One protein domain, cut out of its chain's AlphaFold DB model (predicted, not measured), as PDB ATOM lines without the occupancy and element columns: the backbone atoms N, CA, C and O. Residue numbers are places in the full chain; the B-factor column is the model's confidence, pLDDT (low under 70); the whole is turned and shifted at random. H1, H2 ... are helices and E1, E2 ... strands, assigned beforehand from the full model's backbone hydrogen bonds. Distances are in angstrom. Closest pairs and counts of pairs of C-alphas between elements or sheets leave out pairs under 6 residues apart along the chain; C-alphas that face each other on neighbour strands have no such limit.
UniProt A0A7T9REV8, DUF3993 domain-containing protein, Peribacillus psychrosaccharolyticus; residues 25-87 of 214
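Overview. This is residues 25 to 87 of the 214 residues of the protein "DUF3993 domain-containing protein" of Peribacillus psychrosaccharolyticus (UniProt A0A7T9REV8). A small strand hairpin, E1 and E2, forms one end of a compact body that also holds H2, H3 and the later part of the long helix H1; residues 25 to 34 of H1 stick out from this body as a free arm, which makes the length of the whole. H2 folds back beside the later part of H1, and H3 lies near H2 at a steep angle. The printed part has 63 residues with three named helices and two named strands, in the order H1, H2, H3, E1, E2; the sheet, E1 - E2, is antiparallel and the class is mostly helix. The whole is only just loose, close to compact, with a radius of gyration of the C-alphas of 13.0 A, and spans 46 by 22 by 17 A.

Along the chain. E1 is residues 77 to 80 and E2 is residues 83 to 86, with C-alpha 86 at (226.428, 264.171, 213.622). H3 is residues 66 to 76 and measures 15.2 A from first to last C-alpha. H2 is residues 53 to 60, 10.7 A. H1 is residues 25 to 47, 34.3 A, from C-alpha 25 at (217.700, 297.985, 215.615) to C-alpha 47 at (222.672, 264.051, 216.359).

Arrangement. E1 and E2 are a hairpin of antiparallel neighbours, their directions at 134 degrees. N 78 and O 85 are 2.9 A apart and N 80 and O 83 are 2.8 A apart, within hydrogen-bond range. The closest C-alphas of H1 and E2 are those of Ser 47 and Thr 86, 4.6 A apart; those of H2 and E2 are Ile 53 and Tyr 84, at 6.7 A; those of H3 and E2 are Asn 76 and Thr 86, at 5.7 A. H1 and H2 are a helical hairpin: H1 touches H2 with residues 39 to 46 alone, at a shallow tilt of 22 degrees, opposite ways, and their closest C-alphas, of Gln 42 and Leu 60, are 6.5 A apart. H2 and H3 are close but not clearly touching, at a steep tilt of 62 degrees, opposite ways; their closest C-alphas, of Glu 57 and Ile 69, are 6.5 A apart. H1 and H3 are apart, as are H1 and E1, and H2 and E1. In H2 and H3 every O i to N i+4 pair is within hydrogen-bond range; in H1 18 of 19 are.

Size, cuts and confidence. The two C-alphas farthest apart, those of Ala 25 and Asp 81, are 46.1 A apart. Without the free residues 25 to 34, the body of 53 residues spans 31 by 19 by 16 A. The printed part has no cut, and its four links are tight. The mean pLDDT of the printed part is 94.4; residues 25 to 26 are under 70.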
ATOM      1  N   ALA A  25     216.536 298.711 215.105       62.38
ATOM      2  CA  ALA A  25     217.700 297.985 215.615       62.38
ATOM      3  C   ALA A  25     217.352 296.848 216.599       62.38
ATOM      4  O   ALA A  25     217.904 295.757 216.471       62.38
ATOM      5  N   GLU A  26     216.425 297.073 217.532       64.12
ATOM      6  CA  GLU A  26     216.012 296.078 218.534       64.12
ATOM      7  C   GLU A  26     215.260 294.922 217.861       64.12
ATOM      8  O   GLU A  26     215.610 293.758 218.044       64.12
ATOM      9  N   ASN A  27     214.374 295.253 216.913       76.88
ATOM     10  CA  ASN A  27     213.706 294.260 216.067       76.88
ATOM     11  C   ASN A  27     214.695 293.419 215.237       76.88
ATOM     12  O   ASN A  27     214.483 292.221 215.059       76.88
ATOM     13  N   THR A  28     215.785 294.020 214.736       83.69
ATOM     14  CA  THR A  28     216.801 293.270 213.973       83.69
ATOM     15  C   THR A  28     217.545 292.278 214.871       83.69
ATOM     16  O   THR A  28     217.810 291.152 214.461       83.69
ATOM     17  N   ARG A  29     217.891 292.681 216.098       91.81
ATOM     18  CA  ARG A  29     218.632 291.833 217.039       91.81
ATOM     19  C   ARG A  29     217.830 290.595 217.428       91.81
ATOM     20  O   ARG A  29     218.350 289.484 217.334       91.81
ATOM     21  N   ASP A  30     216.561 290.777 217.776       91.69
ATOM     22  CA  ASP A  30     215.670 289.674 218.141       91.69
ATOM     23  C   ASP A  30     215.448 288.699 216.980       91.69
ATOM     24  O   ASP A  30     215.455 287.477 217.175       91.69
ATOM     25  N   GLU A  31     215.302 289.218 215.756       92.12
ATOM     26  CA  GLU A  31     215.194 288.406 214.541       92.12
ATOM     27  C   GLU A  31     216.456 287.556 214.324       92.12
ATOM     28  O   GLU A  31     216.362 286.342 214.101       92.12
ATOM     29  N   VAL A  32     217.637 288.169 214.433       94.31
ATOM     30  CA  VAL A  32     218.935 287.496 214.271       94.31
ATOM     31  C   VAL A  32     219.119 286.415 215.329       94.31
ATOM     32  O   VAL A  32     219.400 285.265 214.994       94.31
ATOM     33  N   PHE A  33     218.896 286.739 216.600       95.75
ATOM     34  CA  PHE A  33     219.059 285.792 217.701       95.75
ATOM     35  C   PHE A  33     218.087 284.622 217.594       95.75
ATOM     36  O   PHE A  33     218.472 283.469 217.790       95.75
ATOM     37  N   THR A  34     216.838 284.894 217.219       95.12
ATOM     38  CA  THR A  34     215.847 283.845 216.963       95.12
ATOM     39  C   THR A  34     216.277 282.945 215.808       95.12
ATOM     40  O   THR A  34     216.119 281.726 215.886       95.12
ATOM     41  N   THR A  35     216.827 283.529 214.742       95.56
ATOM     42  CA  THR A  35     217.317 282.790 213.573       95.56
ATOM     43  C   THR A  35     218.464 281.862 213.960       95.56
ATOM     44  O   THR A  35     218.380 280.665 213.691       95.56
ATOM     45  N   LEU A  36     219.477 282.378 214.659       97.75
ATOM     46  CA  LEU A  36     220.642 281.605 215.096       97.75
ATOM     47  C   LEU A  36     220.263 280.475 216.059       97.75
ATOM     48  O   LEU A  36     220.682 279.341 215.850       97.75
ATOM     49  N   LYS A  37     219.400 280.734 217.050       97.38
ATOM     50  CA  LYS A  37     218.937 279.700 217.994       97.38
ATOM     51  C   LYS A  37     218.177 278.576 217.291       97.38
ATOM     52  O   LYS A  37     218.411 277.401 217.562       97.38
ATOM     53  N   LYS A  38     217.276 278.912 216.363       97.50
ATOM     54  CA  LYS A  38     216.539 277.901 215.586       97.50
ATOM     55  C   LYS A  38     217.468 277.094 214.688       97.50
ATOM     56  O   LYS A  38     217.323 275.876 214.620       97.50
ATOM     57  N   ALA A  39     218.407 277.764 214.030       97.75
ATOM     58  CA  ALA A  39     219.404 277.138 213.178       97.75
ATOM     59  C   ALA A  39     220.292 276.167 213.974       97.75
ATOM     60  O   ALA A  39     220.449 275.019 213.564       97.75
ATOM     61  N   PHE A  40     220.770 276.582 215.150       96.69
ATOM     62  CA  PHE A  40     221.564 275.747 216.051       96.69
ATOM     63  C   PHE A  40     220.777 274.519 216.517       96.69
ATOM     64  O   PHE A  40     221.260 273.395 216.415       96.69
ATOM     65  N   ASN A  41     219.515 274.703 216.919       96.25
ATOM     66  CA  ASN A  41     218.647 273.584 217.286       96.25
ATOM     67  C   ASN A  41     218.504 272.572 216.142       96.25
ATOM     68  O   ASN A  41     218.527 271.372 216.391       96.25
ATOM     69  N   GLN A  42     218.416 273.021 214.883       96.94
ATOM     70  CA  GLN A  42     218.392 272.085 213.755       96.94
ATOM     71  C   GLN A  42     219.699 271.292 213.621       96.94
ATOM     72  O   GLN A  42     219.624 270.110 213.293       96.94
ATOM     73  N   GLN A  43     220.860 271.902 213.890       95.50
ATOM     74  CA  GLN A  43     222.155 271.206 213.887       95.50
ATOM     75  C   GLN A  43     222.249 270.157 215.002       95.50
ATOM     76  O   GLN A  43     222.743 269.057 214.767       95.50
ATOM     77  N   VAL A  44     221.748 270.476 216.199       93.19
ATOM     78  CA  VAL A  44     221.703 269.542 217.338       93.19
ATOM     79  C   VAL A  44     220.737 268.395 217.074       93.19
ATOM     80  O   VAL A  44     221.080 267.239 217.288       93.19
ATOM     81  N   GLU A  45     219.549 268.668 216.535       94.81
ATOM     82  CA  GLU A  45     218.571 267.614 216.265       94.81
ATOM     83  C   GLU A  45     219.125 266.532 215.319       94.81
ATOM     84  O   GLU A  45     218.707 265.376 215.407       94.81
ATOM     85  N   ILE A  46     220.080 266.858 214.433       95.25
ATOM     86  CA  ILE A  46     220.736 265.881 213.544       95.25
ATOM     87  C   ILE A  46     221.457 264.780 214.342       95.25
ATOM     88  O   ILE A  46     221.423 263.631 213.906       95.25
ATOM     89  N   SER A  47     222.002 265.067 215.530       92.25
ATOM     90  CA  SER A  47     222.672 264.051 216.359       92.25
ATOM     91  C   SER A  47     221.708 263.103 217.081       92.25
ATOM     92  O   SER A  47     222.125 262.066 217.582       92.25
ATOM     93  N   GLU A  48     220.416 263.434 217.172       93.00
ATOM     94  CA  GLU A  48     219.453 262.663 217.979       93.00
ATOM     95  C   GLU A  48     219.073 261.306 217.373       93.00
ATOM     96  O   GLU A  48     218.673 260.392 218.093       93.00
ATOM     97  N   LYS A  49     219.129 261.180 216.042       94.50
ATOM     98  CA  LYS A  49     218.781 259.951 215.318       94.50
ATOM     99  C   LYS A  49     219.373 259.943 213.914       94.50
ATOM    100  O   LYS A  49     219.507 260.996 213.290       94.50
ATOM    101  N   ALA A  50     219.627 258.746 213.395       97.12
ATOM    102  CA  ALA A  50     220.023 258.559 212.008       97.12
ATOM    103  C   ALA A  50     218.933 259.060 211.043       97.12
ATOM    104  O   ALA A  50     217.733 258.884 211.290       97.12
ATOM    105  N   ARG A  51     219.358 259.722 209.966       97.38
ATOM    106  CA  ARG A  51     218.510 260.300 208.911       97.38
ATOM    107  C   ARG A  51     219.153 260.107 207.541       97.38
ATOM    108  O   ARG A  51     220.349 259.855 207.441       97.38
ATOM    109  N   SER A  52     218.380 260.259 206.475       98.25
ATOM    110  CA  SER A  52     218.942 260.391 205.128       98.25
ATOM    111  C   SER A  52     219.634 261.748 204.938       98.25
ATOM    112  O   SER A  52     219.301 262.728 205.608       98.25
ATOM    113  N   ILE A  53     220.570 261.833 203.986       97.94
ATOM    114  CA  ILE A  53     221.196 263.112 203.612       97.94
ATOM    115  C   ILE A  53     220.142 264.123 203.147       97.94
ATOM    116  O   ILE A  53     220.202 265.280 203.552       97.94
ATOM    117  N   GLN A  54     219.136 263.690 202.375       98.12
ATOM    118  CA  GLN A  54     218.075 264.591 201.917       98.12
ATOM    119  C   GLN A  54     217.298 265.201 203.090       98.12
ATOM    120  O   GLN A  54     217.072 266.406 203.108       98.12
ATOM    121  N   GLU A  55     216.940 264.403 204.100       98.19
ATOM    122  CA  GLU A  55     216.260 264.918 205.295       98.19
ATOM    123  C   GLU A  55     217.134 265.908 206.075       98.19
ATOM    124  O   GLU A  55     216.621 266.898 206.596       98.19
ATOM    125  N   ILE A  56     218.446 265.664 206.162       98.19
ATOM    126  CA  ILE A  56     219.393 266.591 206.800       98.19
ATOM    127  C   ILE A  56     219.429 267.922 206.039       98.19
ATOM    128  O   ILE A  56     219.264 268.985 206.642       98.19
ATOM    129  N   GLU A  57     219.592 267.880 204.718       98.25
ATOM    130  CA  GLU A  57     219.613 269.074 203.872       98.25
ATOM    131  C   GLU A  57     218.299 269.859 203.967       98.25
ATOM    132  O   GLU A  57     218.316 271.077 204.161       98.25
ATOM    133  N   GLU A  58     217.149 269.183 203.890       98.06
ATOM    134  CA  GLU A  58     215.822 269.798 204.011       98.06
ATOM    135  C   GLU A  58     215.610 270.472 205.366       98.06
ATOM    136  O   GLU A  58     215.010 271.547 205.435       98.06
ATOM    137  N   LYS A  59     216.139 269.874 206.434       97.38
ATOM    138  CA  LYS A  59     216.069 270.411 207.792       97.38
ATOM    139  C   LYS A  59     216.895 271.688 207.959       97.38
ATOM    140  O   LYS A  59     216.465 272.614 208.649       97.38
ATOM    141  N   LEU A  60     218.053 271.768 207.304       98.19
ATOM    142  CA  LEU A  60     218.955 272.923 207.368       98.19
ATOM    143  C   LEU A  60     218.560 274.046 206.392       98.19
ATOM    144  O   LEU A  60     218.721 275.230 206.693       98.19
ATOM    145  N   LYS A  61     217.972 273.710 205.240       97.88
ATOM    146  CA  LYS A  61     217.594 274.642 204.160       97.88
ATOM    147  C   LYS A  61     216.847 275.918 204.580       97.88
ATOM    148  O   LYS A  61     217.078 276.955 203.941       97.88
ATOM    149  N   PRO A  62     215.955 275.916 205.590       97.50
ATOM    150  CA  PRO A  62     215.281 277.137 206.022       97.50
ATOM    151  C   PRO A  62     216.230 278.175 206.631       97.50
ATOM    152  O   PRO A  62     215.927 279.364 206.551       97.50
ATOM    153  N   TYR A  63     217.356 277.737 207.196       98.19
ATOM    154  CA  TYR A  63     218.239 278.552 208.032       98.19
ATOM    155  C   TYR A  63     219.637 278.751 207.451       98.19
ATOM    156  O   TYR A  63     220.300 279.719 207.803       98.19
ATOM    157  N   PHE A  64     220.083 277.863 206.567       98.44
ATOM    158  CA  PHE A  64     221.436 277.861 206.015       98.44
ATOM    159  C   PHE A  64     221.408 278.059 204.494       98.44
ATOM    160  O   PHE A  64     220.451 277.668 203.812       98.44
ATOM    161  N   THR A  65     222.450 278.687 203.948       98.50
ATOM    162  CA  THR A  65     222.689 278.700 202.498       98.50
ATOM    163  C   THR A  65     223.084 277.303 202.023       98.50
ATOM    164  O   THR A  65     223.618 276.506 202.790       98.50
ATOM    165  N   SER A  66     222.864 276.995 200.743       97.94
ATOM    166  CA  SER A  66     223.261 275.693 200.185       97.94
ATOM    167  C   SER A  66     224.761 275.421 200.342       97.94
ATOM    168  O   SER A  66     225.157 274.297 200.619       97.94
ATOM    169  N   GLU A  67     225.597 276.452 200.209       97.75
ATOM    170  CA  GLU A  67     227.049 276.350 200.406       97.75
ATOM    171  C   GLU A  67     227.396 275.946 201.841       97.75
ATOM    172  O   GLU A  67     228.187 275.026 202.050       97.75
ATOM    173  N   MET A  68     226.748 276.574 202.825       97.94
ATOM    174  CA  MET A  68     226.956 276.262 204.233       97.94
ATOM    175  C   MET A  68     226.439 274.863 204.594       97.94
ATOM    176  O   MET A  68     227.086 274.151 205.357       97.94
ATOM    177  N   ILE A  69     225.313 274.435 204.009       98.38
ATOM    178  CA  ILE A  69     224.782 273.070 204.168       98.38
ATOM    179  C   ILE A  69     225.784 272.049 203.643       98.38
ATOM    180  O   ILE A  69     226.128 271.112 204.357       98.38
ATOM    181  N   ASN A  70     226.299 272.257 202.430       97.56
ATOM    182  CA  ASN A  70     227.280 271.361 201.828       97.56
ATOM    183  C   ASN A  70     228.541 271.250 202.690       97.56
ATOM    184  O   ASN A  70     229.060 270.150 202.877       97.56
ATOM    185  N   LYS A  71     229.017 272.374 203.240       96.25
ATOM    186  CA  LYS A  71     230.162 272.398 204.157       96.25
ATOM    187  C   LYS A  71     229.868 271.619 205.442       96.25
ATOM    188  O   LYS A  71     230.629 270.728 205.795       96.25
ATOM    189  N   PHE A  72     228.734 271.897 206.088       96.19
ATOM    190  CA  PHE A  72     228.318 271.228 207.323       96.19
ATOM    191  C   PHE A  72     228.167 269.712 207.142       96.19
ATOM    192  O   PHE A  72     228.677 268.945 207.952       96.19
ATOM    193  N   VAL A  73     227.497 269.272 206.073       96.06
ATOM    194  CA  VAL A  73     227.324 267.844 205.773       96.06
ATOM    195  C   VAL A  73     228.678 267.180 205.544       96.06
ATOM    196  O   VAL A  73     228.944 266.123 206.099       96.06
ATOM    197  N   LYS A  74     229.559 267.814 204.771       94.94
ATOM    198  CA  LYS A  74     230.882 267.264 204.476       94.94
ATOM    199  C   LYS A  74     231.765 267.117 205.718       94.94
ATOM    200  O   LYS A  74     232.532 266.163 205.790       94.94
ATOM    201  N   GLU A  75     231.720 268.087 206.627       92.56
ATOM    202  CA  GLU A  75     232.688 268.196 207.725       92.56
ATOM    203  C   GLU A  75     232.178 267.568 209.032       92.56
ATOM    204  O   GLU A  75     232.988 267.079 209.811       92.56
ATOM    205  N   ASN A  76     230.856 267.486 209.242       93.31
ATOM    206  CA  ASN A  76     230.285 267.034 210.521       93.31
ATOM    207  C   ASN A  76     229.397 265.792 210.442       93.31
ATOM    208  O   ASN A  76     229.160 265.149 211.467       93.31
ATOM    209  N   VAL A  77     228.829 265.492 209.272       94.38
ATOM    210  CA  VAL A  77     227.877 264.387 209.128       94.38
ATOM    211  C   VAL A  77     228.628 263.127 208.722       94.38
ATOM    212  O   VAL A  77     229.379 263.109 207.750       94.38
ATOM    213  N   VAL A  78     228.392 262.050 209.464       94.25
ATOM    214  CA  VAL A  78     229.007 260.741 209.246       94.25
ATOM    215  C   VAL A  78     227.937 259.672 209.062       94.25
ATOM    216  O   VAL A  78     226.796 259.827 209.503       94.25
ATOM    217  N   GLU A  79     228.309 258.581 208.400       96.00
ATOM    218  CA  GLU A  79     227.454 257.402 208.275       96.00
ATOM    219  C   GLU A  79     227.405 256.637 209.608       96.00
ATOM    220  O   GLU A  79     228.423 256.428 210.272       96.00
ATOM    221  N   VAL A  80     226.202 256.229 210.002       94.19
ATOM    222  CA  VAL A  80     225.893 255.447 211.203       94.19
ATOM    223  C   VAL A  80     224.882 254.355 210.844       94.19
ATOM    224  O   VAL A  80     224.303 254.360 209.757       94.19
ATOM    225  N   ASP A  81     224.620 253.419 211.759       95.69
ATOM    226  CA  ASP A  81     223.565 252.432 211.520       95.69
ATOM    227  C   ASP A  81     222.208 253.125 211.292       95.69
ATOM    228  O   ASP A  81     221.784 253.987 212.066       95.69
ATOM    229  N   GLY A  82     221.546 252.773 210.190       94.56
ATOM    230  CA  GLY A  82     220.277 253.370 209.779       94.56
ATOM    231  C   GLY A  82     220.360 254.722 209.053       94.56
ATOM    232  O   GLY A  82     219.303 255.285 208.765       94.56
ATOM    233  N   GLY A  83     221.549 255.250 208.727       97.38
ATOM    234  CA  GLY A  83     221.687 256.449 207.887       97.38
ATOM    235  C   GLY A  83     222.876 257.333 208.255       97.38
ATOM    236  O   GLY A  83     224.011 256.881 208.309       97.38
ATOM    237  N   TYR A  84     222.612 258.617 208.476       97.50
ATOM    238  CA  TYR A  84     223.617 259.638 208.741       97.50
ATOM    239  C   TYR A  84     223.248 260.454 209.976       97.50
ATOM    240  O   TYR A  84     222.068 260.716 210.233       97.50
ATOM    241  N   ALA A  85     224.256 260.867 210.732       95.69
ATOM    242  CA  ALA A  85     224.099 261.703 211.915       95.69
ATOM    243  C   ALA A  85     225.354 262.551 212.139       95.69
ATOM    244  O   ALA A  85     226.400 262.316 211.534       95.69
ATOM    245  N   THR A  86     225.256 263.529 213.029       92.88
ATOM    246  CA  THR A  86     226.428 264.171 213.622       92.88
ATOM    247  C   THR A  86     226.766 263.455 214.922       92.88
ATOM    248  O   THR A  86     225.877 263.037 215.668       92.88
ATOM    249  N   LEU A  87     228.057 263.288 215.192       86.50
ATOM    250  CA  LEU A  87     228.538 262.734 216.453       86.50
ATOM    251  C   LEU A  87     229.106 263.870 217.298       86.50
ATOM    252  O   LEU A  87     229.744 264.778 216.770       86.50
TER     253      LEU A  87